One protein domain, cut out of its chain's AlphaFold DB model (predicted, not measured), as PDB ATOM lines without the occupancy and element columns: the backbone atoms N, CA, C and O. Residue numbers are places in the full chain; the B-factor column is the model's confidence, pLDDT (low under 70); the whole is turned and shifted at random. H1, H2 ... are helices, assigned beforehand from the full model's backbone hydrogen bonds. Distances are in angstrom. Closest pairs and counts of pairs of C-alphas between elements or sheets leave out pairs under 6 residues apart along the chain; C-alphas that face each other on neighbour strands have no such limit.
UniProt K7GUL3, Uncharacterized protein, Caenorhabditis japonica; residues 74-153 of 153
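Overview. This is residues 74 to 153 of the 153 residues of an uncharacterized protein of Caenorhabditis japonica (UniProt K7GUL3). Little regular structure is found in this long rod: the unnamed stretch 74 to 96 runs along its length, and H1 and then H2 follow one after the other on the way back. Past H2 the tail, residues 136 to 153, folds back. The printed part has 80 residues, 30 of them in two named helices, with no named strand: all helix. It is extended, with a radius of gyration of the C-alphas of 18.5 A and spans of 55 by 19 by 17 A.

Along the chain. Start at C-alpha 74, (24.253, 28.471, -31.726). Find H1, residues 97 to 107, from C-alpha 97 at (49.550, 75.743, -25.785), 16.1 A long. H2, residues 117 to 135, runs 25.9 A to C-alpha 135 at (22.461, 34.220, -21.151).

Arrangement. H1 and H2 are apart, joined by a short link of 9 residues. In H2 every O i to N i+4 pair is within hydrogen-bond range; in H1, 6 of 7.

Size, cuts and confidence. The farthest C-alphas, Phe 95 and Gly 138, are 56.0 A apart. Residues 93 to 99, of which 97 to 99 belong to H1, stand free. The printed part has no cut; pLDDT is under 70 at residues 92 to 97.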
ATOM      1  N   LEU A  74      23.018  27.727 -31.949       89.19
ATOM      2  CA  LEU A  74      24.253  28.471 -31.726       89.19
ATOM      3  C   LEU A  74      25.210  27.588 -30.919       89.19
ATOM      4  O   LEU A  74      24.924  27.285 -29.769       89.19
ATOM      5  N   VAL A  75      26.344  27.209 -31.508       92.38
ATOM      6  CA  VAL A  75      27.344  26.335 -30.858       92.38
ATOM      7  C   VAL A  75      28.489  27.136 -30.232       92.38
ATOM      8  O   VAL A  75      29.037  26.757 -29.201       92.38
ATOM      9  N   PHE A  76      28.871  28.257 -30.848       93.62
ATOM     10  CA  PHE A  76      30.006  29.068 -30.418       93.62
ATOM     11  C   PHE A  76      29.841  30.527 -30.853       93.62
ATOM     12  O   PHE A  76      29.303  30.807 -31.925       93.62
ATOM     13  N   ALA A  77      30.343  31.455 -30.038       93.62
ATOM     14  CA  ALA A  77      30.393  32.875 -30.354       93.62
ATOM     15  C   ALA A  77      31.761  33.452 -29.976       93.62
ATOM     16  O   ALA A  77      32.205  33.327 -28.836       93.62
ATOM     17  N   HIS A  78      32.404  34.129 -30.926       95.12
ATOM     18  CA  HIS A  78      33.610  34.918 -30.686       95.12
ATOM     19  C   HIS A  78      33.263  36.390 -30.879       95.12
ATOM     20  O   HIS A  78      32.754  36.784 -31.927       95.12
ATOM     21  N   ILE A  79      33.510  37.196 -29.852       93.06
ATOM     22  CA  ILE A  79      33.195  38.619 -29.856       93.06
ATOM     23  C   ILE A  79      34.509  39.381 -29.739       93.06
ATOM     24  O   ILE A  79      35.212  39.251 -28.743       93.06
ATOM     25  N   VAL A  80      34.803  40.197 -30.747       94.06
ATOM     26  CA  VAL A  80      35.905  41.159 -30.718       94.06
ATOM     27  C   VAL A  80      35.289  42.535 -30.522       94.06
ATOM     28  O   VAL A  80      34.475  42.973 -31.335       94.06
ATOM     29  N   PHE A  81      35.636  43.212 -29.433       90.69
ATOM     30  CA  PHE A  81      35.182  44.572 -29.169       90.69
ATOM     31  C   PHE A  81      36.363  45.452 -28.773       90.69
ATOM     32  O   PHE A  81      37.299  45.004 -28.117       90.69
ATOM     33  N   GLY A  82      36.314  46.711 -29.202       89.56
ATOM     34  CA  GLY A  82      37.272  47.721 -28.771       89.56
ATOM     35  C   GLY A  82      36.962  48.226 -27.365       89.56
ATOM     36  O   GLY A  82      35.865  48.027 -26.834       89.56
ATOM     37  N   ASN A  83      37.924  48.938 -26.785       89.19
ATOM     38  CA  ASN A  83      37.701  49.662 -25.541       89.19
ATOM     39  C   ASN A  83      36.540  50.658 -25.691       89.19
ATOM     40  O   ASN A  83      36.269  51.175 -26.777       89.19
ATOM     41  N   GLY A  84      35.855  50.940 -24.581       90.75
ATOM     42  CA  GLY A  84      34.869  52.018 -24.541       90.75
ATOM     43  C   GLY A  84      35.499  53.377 -24.872       90.75
ATOM     44  O   GLY A  84      36.717  53.517 -24.942       90.75
ATOM     45  N   ALA A  85      34.662  54.398 -25.065       93.44
ATOM     46  CA  ALA A  85      35.140  55.728 -25.433       93.44
ATOM     47  C   ALA A  85      36.189  56.263 -24.438       93.44
ATOM     48  O   ALA A  85      35.973  56.277 -23.222       93.44
ATOM     49  N   GLN A  86      37.300  56.735 -24.989       93.75
ATOM     50  CA  GLN A  86      38.402  57.389 -24.294       93.75
ATOM     51  C   GLN A  86      38.578  58.786 -24.897       93.75
ATOM     52  O   GLN A  86      38.202  58.998 -26.053       93.75
ATOM     53  N   PRO A  87      39.115  59.752 -24.140       89.62
ATOM     54  CA  PRO A  87      39.330  61.094 -24.662       89.62
ATOM     55  C   PRO A  87      40.459  61.147 -25.702       89.62
ATOM     56  O   PRO A  87      40.504  62.094 -26.483       89.62
ATOM     57  N   GLY A  88      41.313  60.119 -25.756       85.12
ATOM     58  CA  GLY A  88      42.458  60.063 -26.658       85.12
ATOM     59  C   GLY A  88      43.591  60.963 -26.173       85.12
ATOM     60  O   GLY A  88      43.580  61.440 -25.038       85.12
ATOM     61  N   GLN A  89      44.579  61.189 -27.036       80.75
ATOM     62  CA  GLN A  89      45.680  62.097 -26.730       80.75
ATOM     63  C   GLN A  89      45.215  63.559 -26.836       80.75
ATOM     64  O   GLN A  89      44.452  63.896 -27.750       80.75
ATOM     65  N   PRO A  90      45.668  64.449 -25.937       75.81
ATOM     66  CA  PRO A  90      45.450  65.869 -26.073       75.81
ATOM     67  C   PRO A  90      46.168  66.345 -27.338       75.81
ATOM     68  O   PRO A  90      47.142  65.732 -27.778       75.81
ATOM     69  N   PRO A  91      45.736  67.465 -27.928       72.12
ATOM     70  CA  PRO A  91      46.430  68.032 -29.073       72.12
ATOM     71  C   PRO A  91      47.870  68.411 -28.689       72.12
ATOM     72  O   PRO A  91      48.091  69.379 -27.967       72.12
ATOM     73  N   THR A  92      48.851  67.654 -29.182       66.00
ATOM     74  CA  THR A  92      50.290  67.812 -28.903       66.00
ATOM     75  C   THR A  92      50.973  68.770 -29.878       66.00
ATOM     76  O   THR A  92      52.074  68.513 -30.353       66.00
ATOM     77  N   SER A  93      50.327  69.887 -30.214       61.06
ATOM     78  CA  SER A  93      50.982  70.911 -31.035       61.06
ATOM     79  C   SER A  93      51.426  72.083 -30.170       61.06
ATOM     80  O   SER A  93      50.618  72.611 -29.395       61.06
ATOM     81  N   ASP A  94      52.636  72.575 -30.421       63.28
ATOM     82  CA  ASP A  94      53.172  73.826 -29.865       63.28
ATOM     83  C   ASP A  94      52.228  75.027 -30.081       63.28
ATOM     84  O   ASP A  94      52.263  76.007 -29.341       63.28
ATOM     85  N   PHE A  95      51.327  74.924 -31.064       60.25
ATOM     86  CA  PHE A  95      50.358  75.946 -31.447       60.25
ATOM     87  C   PHE A  95      49.150  76.071 -30.501       60.25
ATOM     88  O   PHE A  95      48.561  77.146 -30.387       60.25
ATOM     89  N   PHE A  96      48.758  74.995 -29.811       65.00
ATOM     90  CA  PHE A  96      47.541  74.977 -28.983       65.00
ATOM     91  C   PHE A  96      47.793  75.274 -27.493       65.00
ATOM     92  O   PHE A  96      46.865  75.671 -26.784       65.00
ATOM     93  N   GLY A  97      49.052  75.187 -27.047       67.94
ATOM     94  CA  GLY A  97      49.550  75.743 -25.785       67.94
ATOM     95  C   GLY A  97      48.978  75.153 -24.482       67.94
ATOM     96  O   GLY A  97      47.976  74.438 -24.450       67.94
ATOM     97  N   LYS A  98      49.603  75.533 -23.355       78.25
ATOM     98  CA  LYS A  98      49.271  75.078 -21.983       78.25
ATOM     99  C   LYS A  98      47.790  75.246 -21.606       78.25
ATOM    100  O   LYS A  98      47.237  74.445 -20.863       78.25
ATOM    101  N   LYS A  99      47.114  76.257 -22.163       81.94
ATOM    102  CA  LYS A  99      45.695  76.544 -21.891       81.94
ATOM    103  C   LYS A  99      44.757  75.450 -22.412       81.94
ATOM    104  O   LYS A  99      43.704  75.223 -21.815       81.94
ATOM    105  N   LEU A 100      45.088  74.798 -23.530       82.81
ATOM    106  CA  LEU A 100      44.274  73.693 -24.039       82.81
ATOM    107  C   LEU A 100      44.510  72.420 -23.225       82.81
ATOM    108  O   LEU A 100      43.551  71.716 -22.920       82.81
ATOM    109  N   GLU A 101      45.750  72.181 -22.805       83.19
ATOM    110  CA  GLU A 101      46.106  71.078 -21.911       83.19
ATOM    111  C   GLU A 101      45.378  71.189 -20.560       83.19
ATOM    112  O   GLU A 101      44.788  70.219 -20.087       83.19
ATOM    113  N   GLU A 102      45.324  72.384 -19.967       86.75
ATOM    114  CA  GLU A 102      44.560  72.643 -18.738       86.75
ATOM    115  C   GLU A 102      43.059  72.378 -18.920       86.75
ATOM    116  O   GLU A 102      42.425  71.746 -18.071       86.75
ATOM    117  N   LYS A 103      42.475  72.819 -20.045       87.44
ATOM    118  CA  LYS A 103      41.071  72.527 -20.374       87.44
ATOM    119  C   LYS A 103      40.832  71.031 -20.558       87.44
ATOM    120  O   LYS A 103      39.827  70.525 -20.063       87.44
ATOM    121  N   PHE A 104      41.749  70.338 -21.227       87.69
ATOM    122  CA  PHE A 104      41.678  68.899 -21.436       87.69
ATOM    123  C   PHE A 104      41.719  68.154 -20.099       87.69
ATOM    124  O   PHE A 104      40.822  67.364 -19.823       87.69
ATOM    125  N   LYS A 105      42.673  68.477 -19.217       87.25
ATOM    126  CA  LYS A 105      42.766  67.890 -17.867       87.25
ATOM    127  C   LYS A 105      41.532  68.184 -17.017       87.25
ATOM    128  O   LYS A 105      41.081  67.320 -16.274       87.25
ATOM    129  N   LYS A 106      40.943  69.377 -17.148       90.88
ATOM    130  CA  LYS A 106      39.694  69.726 -16.456       90.88
ATOM    131  C   LYS A 106      38.506  68.898 -16.954       90.88
ATOM    132  O   LYS A 106      37.663  68.503 -16.154       90.88
ATOM    133  N   GLN A 107      38.419  68.666 -18.261       89.75
ATOM    134  CA  GLN A 107      37.321  67.914 -18.870       89.75
ATOM    135  C   GLN A 107      37.480  66.397 -18.697       89.75
ATOM    136  O   GLN A 107      36.490  65.687 -18.525       89.75
ATOM    137  N   PHE A 108      38.718  65.910 -18.702       91.31
ATOM    138  CA  PHE A 108      39.075  64.502 -18.592       91.31
ATOM    139  C   PHE A 108      40.058  64.290 -17.429       91.31
ATOM    140  O   PHE A 108      41.224  63.961 -17.648       91.31
ATOM    141  N   PRO A 109      39.603  64.439 -16.170       88.38
ATOM    142  CA  PRO A 109      40.474  64.378 -14.991       88.38
ATOM    143  C   PRO A 109      41.113  63.001 -14.770       88.38
ATOM    144  O   PRO A 109      42.113  62.883 -14.072       88.38
ATOM    145  N   ARG A 110      40.541  61.958 -15.379       89.81
ATOM    146  CA  ARG A 110      41.055  60.583 -15.370       89.81
ATOM    147  C   ARG A 110      42.241  60.362 -16.320       89.81
ATOM    148  O   ARG A 110      42.922  59.349 -16.206       89.81
ATOM    149  N   GLY A 111      42.499  61.294 -17.233       86.06
ATOM    150  CA  GLY A 111      43.568  61.186 -18.221       86.06
ATOM    151  C   GLY A 111      43.145  60.545 -19.545       86.06
ATOM    152  O   GLY A 111      41.984  60.215 -19.775       86.06
ATOM    153  N   GLU A 112      44.132  60.414 -20.425       85.19
ATOM    154  CA  GLU A 112      44.001  60.184 -21.873       85.19
ATOM    155  C   GLU A 112      43.551  58.773 -22.251       85.19
ATOM    156  O   GLU A 112      42.785  58.570 -23.193       85.19
ATOM    157  N   THR A 113      44.039  57.792 -21.498       87.50
ATOM    158  CA  THR A 113      43.852  56.358 -21.754       87.50
ATOM    159  C   THR A 113      42.714  55.763 -20.936       87.50
ATOM    160  O   THR A 113      42.366  54.592 -21.094       87.50
ATOM    161  N   GLN A 114      42.120  56.554 -20.044       91.19
ATOM    162  CA  GLN A 114      41.025  56.099 -19.208       91.19
ATOM    163  C   GLN A 114      39.681  56.302 -19.898       91.19
ATOM    164  O   GLN A 114      39.467  57.244 -20.663       91.19
ATOM    165  N   LEU A 115      38.745  55.405 -19.595       92.25
ATOM    166  CA  LEU A 115      37.377  55.526 -20.076       92.25
ATOM    167  C   LEU A 115      36.737  56.809 -19.541       92.25
ATOM    168  O   LEU A 115      36.760  57.084 -18.339       92.25
ATOM    169  N   ILE A 116      36.094  57.554 -20.438       94.06
ATOM    170  CA  ILE A 116      35.168  58.614 -20.033       94.06
ATOM    171  C   ILE A 116      33.867  57.982 -19.529       94.06
ATOM    172  O   ILE A 116      33.557  56.837 -19.866       94.06
ATOM    173  N   ASP A 117      33.050  58.731 -18.786       93.56
ATOM    174  CA  ASP A 117      31.785  58.204 -18.243       93.56
ATOM    175  C   ASP A 117      30.875  57.618 -19.318       93.56
ATOM    176  O   ASP A 117      30.310  56.540 -19.144       93.56
ATOM    177  N   ARG A 118      30.797  58.282 -20.476       93.00
ATOM    178  CA  ARG A 118      30.054  57.760 -21.627       93.00
ATOM    179  C   ARG A 118      30.631  56.430 -22.125       93.00
ATOM    180  O   ARG A 118      29.871  55.535 -22.480       93.00
ATOM    181  N   GLY A 119      31.957  56.284 -22.134       94.12
ATOM    182  CA  GLY A 119      32.628  55.038 -22.498       94.12
ATOM    183  C   GLY A 119      32.250  53.902 -21.555       94.12
ATOM    184  O   GLY A 119      31.845  52.839 -22.017       94.12
ATOM    185  N   TYR A 120      32.272  54.166 -20.247       94.25
ATOM    186  CA  TYR A 120      31.839  53.209 -19.229       94.25
ATOM    187  C   TYR A 120      30.363  52.811 -19.391       94.25
ATOM    188  O   TYR A 120      30.036  51.624 -19.422       94.25
ATOM    189  N   GLN A 121      29.469  53.787 -19.578       96.06
ATOM    190  CA  GLN A 121      28.040  53.539 -19.803       96.06
ATOM    191  C   GLN A 121      27.793  52.674 -21.044       96.06
ATOM    192  O   GLN A 121      27.001  51.734 -20.996       96.06
ATOM    193  N   HIS A 122      28.488  52.945 -22.150       95.75
ATOM    194  CA  HIS A 122      28.358  52.147 -23.368       95.75
ATOM    195  C   HIS A 122      28.859  50.712 -23.176       95.75
ATOM    196  O   HIS A 122      28.183  49.781 -23.610       95.75
ATOM    197  N   SER A 123      29.978  50.509 -22.475       94.81
ATOM    198  CA  SER A 123      30.458  49.164 -22.134       94.81
ATOM    199  C   SER A 123      29.440  48.394 -21.283       94.81
ATOM    200  O   SER A 123      29.200  47.212 -21.527       94.81
ATOM    201  N   GLN A 124      28.761  49.058 -20.343       95.94
ATOM    202  CA  GLN A 124      27.679  48.437 -19.572       95.94
ATOM    203  C   GLN A 124      26.462  48.081 -20.436       95.94
ATOM    204  O   GLN A 124      25.874  47.011 -20.262       95.94
ATOM    205  N   LEU A 125      26.069  48.953 -21.369       96.19
ATOM    206  CA  LEU A 125      24.975  48.679 -22.306       96.19
ATOM    207  C   LEU A 125      25.301  47.499 -23.223       96.19
ATOM    208  O   LEU A 125      24.444  46.638 -23.423       96.19
ATOM    209  N   LEU A 126      26.542  47.413 -23.708       95.31
ATOM    210  CA  LEU A 126      27.026  46.254 -24.451       95.31
ATOM    211  C   LEU A 126      26.923  44.985 -23.597       95.31
ATOM    212  O   LEU A 126      26.345  44.003 -24.045       95.31
ATOM    213  N   GLY A 127      27.376  45.018 -22.341       93.81
ATOM    214  CA  GLY A 127      27.231  43.889 -21.416       93.81
ATOM    215  C   GLY A 127      25.776  43.437 -21.238       93.81
ATOM    216  O   GLY A 127      25.482  42.244 -21.302       93.81
ATOM    217  N   LYS A 128      24.833  44.380 -21.099       96.38
ATOM    218  CA  LYS A 128      23.388  44.078 -21.028       96.38
ATOM    219  C   LYS A 128      22.867  43.439 -22.315       96.38
ATOM    220  O   LYS A 128      22.094  42.485 -22.253       96.38
ATOM    221  N   PHE A 129      23.292  43.948 -23.469       96.06
ATOM    222  CA  PHE A 129      22.943  43.376 -24.765       96.06
ATOM    223  C   PHE A 129      23.458  41.935 -24.897       96.06
ATOM    224  O   PHE A 129      22.694  41.040 -25.260       96.06
ATOM    225  N   LEU A 130      24.720  41.691 -24.537       95.00
ATOM    226  CA  LEU A 130      25.341  40.367 -24.587       95.00
ATOM    227  C   LEU A 130      24.664  39.383 -23.627       95.00
ATOM    228  O   LEU A 130      24.362  38.261 -24.026       95.00
ATOM    229  N   LYS A 131      24.330  39.817 -22.405       95.06
ATOM    230  CA  LYS A 131      23.533  39.017 -21.466       95.06
ATOM    231  C   LYS A 131      22.201  38.605 -22.093       95.06
ATOM    232  O   LYS A 131      21.878  37.423 -22.099       95.06
ATOM    233  N   LYS A 132      21.458  39.552 -22.673       96.38
ATOM    234  CA  LYS A 132      20.172  39.251 -23.318       96.38
ATOM    235  C   LYS A 132      20.323  38.259 -24.473       96.38
ATOM    236  O   LYS A 132      19.474  37.397 -24.670       96.38
ATOM    237  N   ARG A 133      21.397  38.386 -25.255       94.12
ATOM    238  CA  ARG A 133      21.627  37.550 -26.436       94.12
ATOM    239  C   ARG A 133      22.053  36.127 -26.086       94.12
ATOM    240  O   ARG A 133      21.628  35.208 -26.785       94.12
ATOM    241  N   TYR A 134      22.892  35.966 -25.066       94.69
ATOM    242  CA  TYR A 134      23.602  34.715 -24.802       94.69
ATOM    243  C   TYR A 134      23.214  34.052 -23.481       94.69
ATOM    244  O   TYR A 134      23.164  32.837 -23.425       94.69
ATOM    245  N   VAL A 135      22.892  34.805 -22.432       94.38
ATOM    246  CA  VAL A 135      22.461  34.220 -21.151       94.38
ATOM    247  C   VAL A 135      20.951  34.008 -21.151       94.38
ATOM    248  O   VAL A 135      20.473  32.907 -20.911       94.38
ATOM    249  N   ASP A 136      20.185  35.049 -21.484       94.94
ATOM    250  CA  ASP A 136      18.718  34.997 -21.390       94.94
ATOM    251  C   ASP A 136      18.090  34.102 -22.475       94.94
ATOM    252  O   ASP A 136      16.946  33.678 -22.343       94.94
ATOM    253  N   SER A 137      18.842  33.789 -23.535       93.12
ATOM    254  CA  SER A 137      18.466  32.803 -24.556       93.12
ATOM    255  C   SER A 137      18.760  31.355 -24.152       93.12
ATOM    256  O   SER A 137      18.375  30.445 -24.881       93.12
ATOM    257  N   GLY A 138      19.447  31.137 -23.026       92.12
ATOM    258  CA  GLY A 138      19.871  29.818 -22.553       92.12
ATOM    259  C   GLY A 138      21.171  29.295 -23.170       92.12
ATOM    260  O   GLY A 138      21.562  28.178 -22.853       92.12
ATOM    261  N   PHE A 139      21.854  30.072 -24.022       93.50
ATOM    262  CA  PHE A 139      23.129  29.653 -24.625       93.50
ATOM    263  C   PHE A 139      24.283  29.582 -23.604       93.50
ATOM    264  O   PHE A 139      25.143  28.715 -23.710       93.50
ATOM    265  N   LEU A 140      24.295  30.463 -22.602       93.94
ATOM    266  CA  LEU A 140      25.251  30.483 -21.493       93.94
ATOM    267  C   LEU A 140      24.535  30.313 -20.157       93.94
ATOM    268  O   LEU A 140      23.443  30.850 -19.949       93.94
ATOM    269  N   ASN A 141      25.202  29.663 -19.205       91.75
ATOM    270  CA  ASN A 141      24.720  29.599 -17.834       91.75
ATOM    271  C   ASN A 141      24.748  30.993 -17.172       91.75
ATOM    272  O   ASN A 141      25.709  31.755 -17.307       91.75
ATOM    273  N   SER A 142      23.711  31.323 -16.396       90.62
ATOM    274  CA  SER A 142      23.595  32.604 -15.687       90.62
ATOM    275  C   SER A 142      24.684  32.842 -14.638       90.62
ATOM    276  O   SER A 142      24.987  33.994 -14.333       90.62
ATOM    277  N   GLN A 143      25.308  31.779 -14.126       88.12
ATOM    278  CA  GLN A 143      26.427  31.849 -13.186       88.12
ATOM    279  C   GLN A 143      27.785  32.104 -13.870       88.12
ATOM    280  O   GLN A 143      28.789  32.206 -13.173       88.12
ATOM    281  N   MET A 144      27.821  32.229 -15.207       79.69
ATOM    282  CA  MET A 144      29.025  32.456 -16.022       79.69
ATOM    283  C   MET A 144      30.167  31.486 -15.693       79.69
ATOM    284  O   MET A 144      31.200  31.850 -15.133       79.69
ATOM    285  N   ASN A 145      29.983  30.223 -16.075       86.81
ATOM    286  CA  ASN A 145      30.999  29.192 -15.915       86.81
ATOM    287  C   ASN A 145      32.266  29.547 -16.732       86.81
ATOM    288  O   ASN A 145      32.172  29.726 -17.949       86.81
ATOM    289  N   PRO A 146      33.469  29.588 -16.129       86.50
ATOM    290  CA  PRO A 146      34.710  29.924 -16.837       86.50
ATOM    291  C   PRO A 146      35.110  28.902 -17.918       86.50
ATOM    292  O   PRO A 146      35.997  29.162 -18.730       86.50
ATOM    293  N   LYS A 147      34.466  27.728 -17.960       90.88
ATOM    294  CA  LYS A 147      34.604  26.786 -19.082       90.88
ATOM    295  C   LYS A 147      33.835  27.230 -20.332       90.88
ATOM    296  O   LYS A 147      34.235  26.851 -21.428       90.88
ATOM    297  N   GLU A 148      32.772  28.017 -20.166       90.62
ATOM    298  CA  GLU A 148      31.888  28.502 -21.239       90.62
ATOM    299  C   GLU A 148      32.325  29.876 -21.769       90.62
ATOM    300  O   GLU A 148      32.191  30.152 -22.958       90.62
ATOM    301  N   VAL A 149      32.886  30.732 -20.905       92.75
ATOM    302  CA  VAL A 149      33.327  32.089 -21.265       92.75
ATOM    303  C   VAL A 149      34.813  32.261 -20.978       92.75
ATOM    304  O   VAL A 149      35.269  32.053 -19.856       92.75
ATOM    305  N   ARG A 150      35.567  32.703 -21.989       92.19
ATOM    306  CA  ARG A 150      36.983  33.072 -21.861       92.19
ATOM    307  C   ARG A 150      37.194  34.504 -22.330       92.19
ATOM    308  O   ARG A 150      36.702  34.887 -23.387       92.19
ATOM    309  N   LEU A 151      37.935  35.269 -21.535       89.19
ATOM    310  CA  LEU A 151      38.317  36.648 -21.825       89.19
ATOM    311  C   LEU A 151      39.811  36.686 -22.138       89.19
ATOM    312  O   LEU A 151      40.609  36.105 -21.403       89.19
ATOM    313  N   TYR A 152      40.163  37.376 -23.215       89.38
ATOM    314  CA  TYR A 152      41.541  37.646 -23.609       89.38
ATOM    315  C   TYR A 152      41.727  39.167 -23.614       89.38
ATOM    316  O   TYR A 152      40.851  39.876 -24.116       89.38
ATOM    317  N   PHE A 153      42.815  39.643 -23.008       80.94
ATOM    318  CA  PHE A 153      43.159  41.061 -22.858       80.94
ATOM    319  C   PHE A 153      44.491  41.354 -23.541       80.94
ATOM    320  O   PHE A 153      45.356  40.447 -23.517       80.94
TER     321      PHE A 153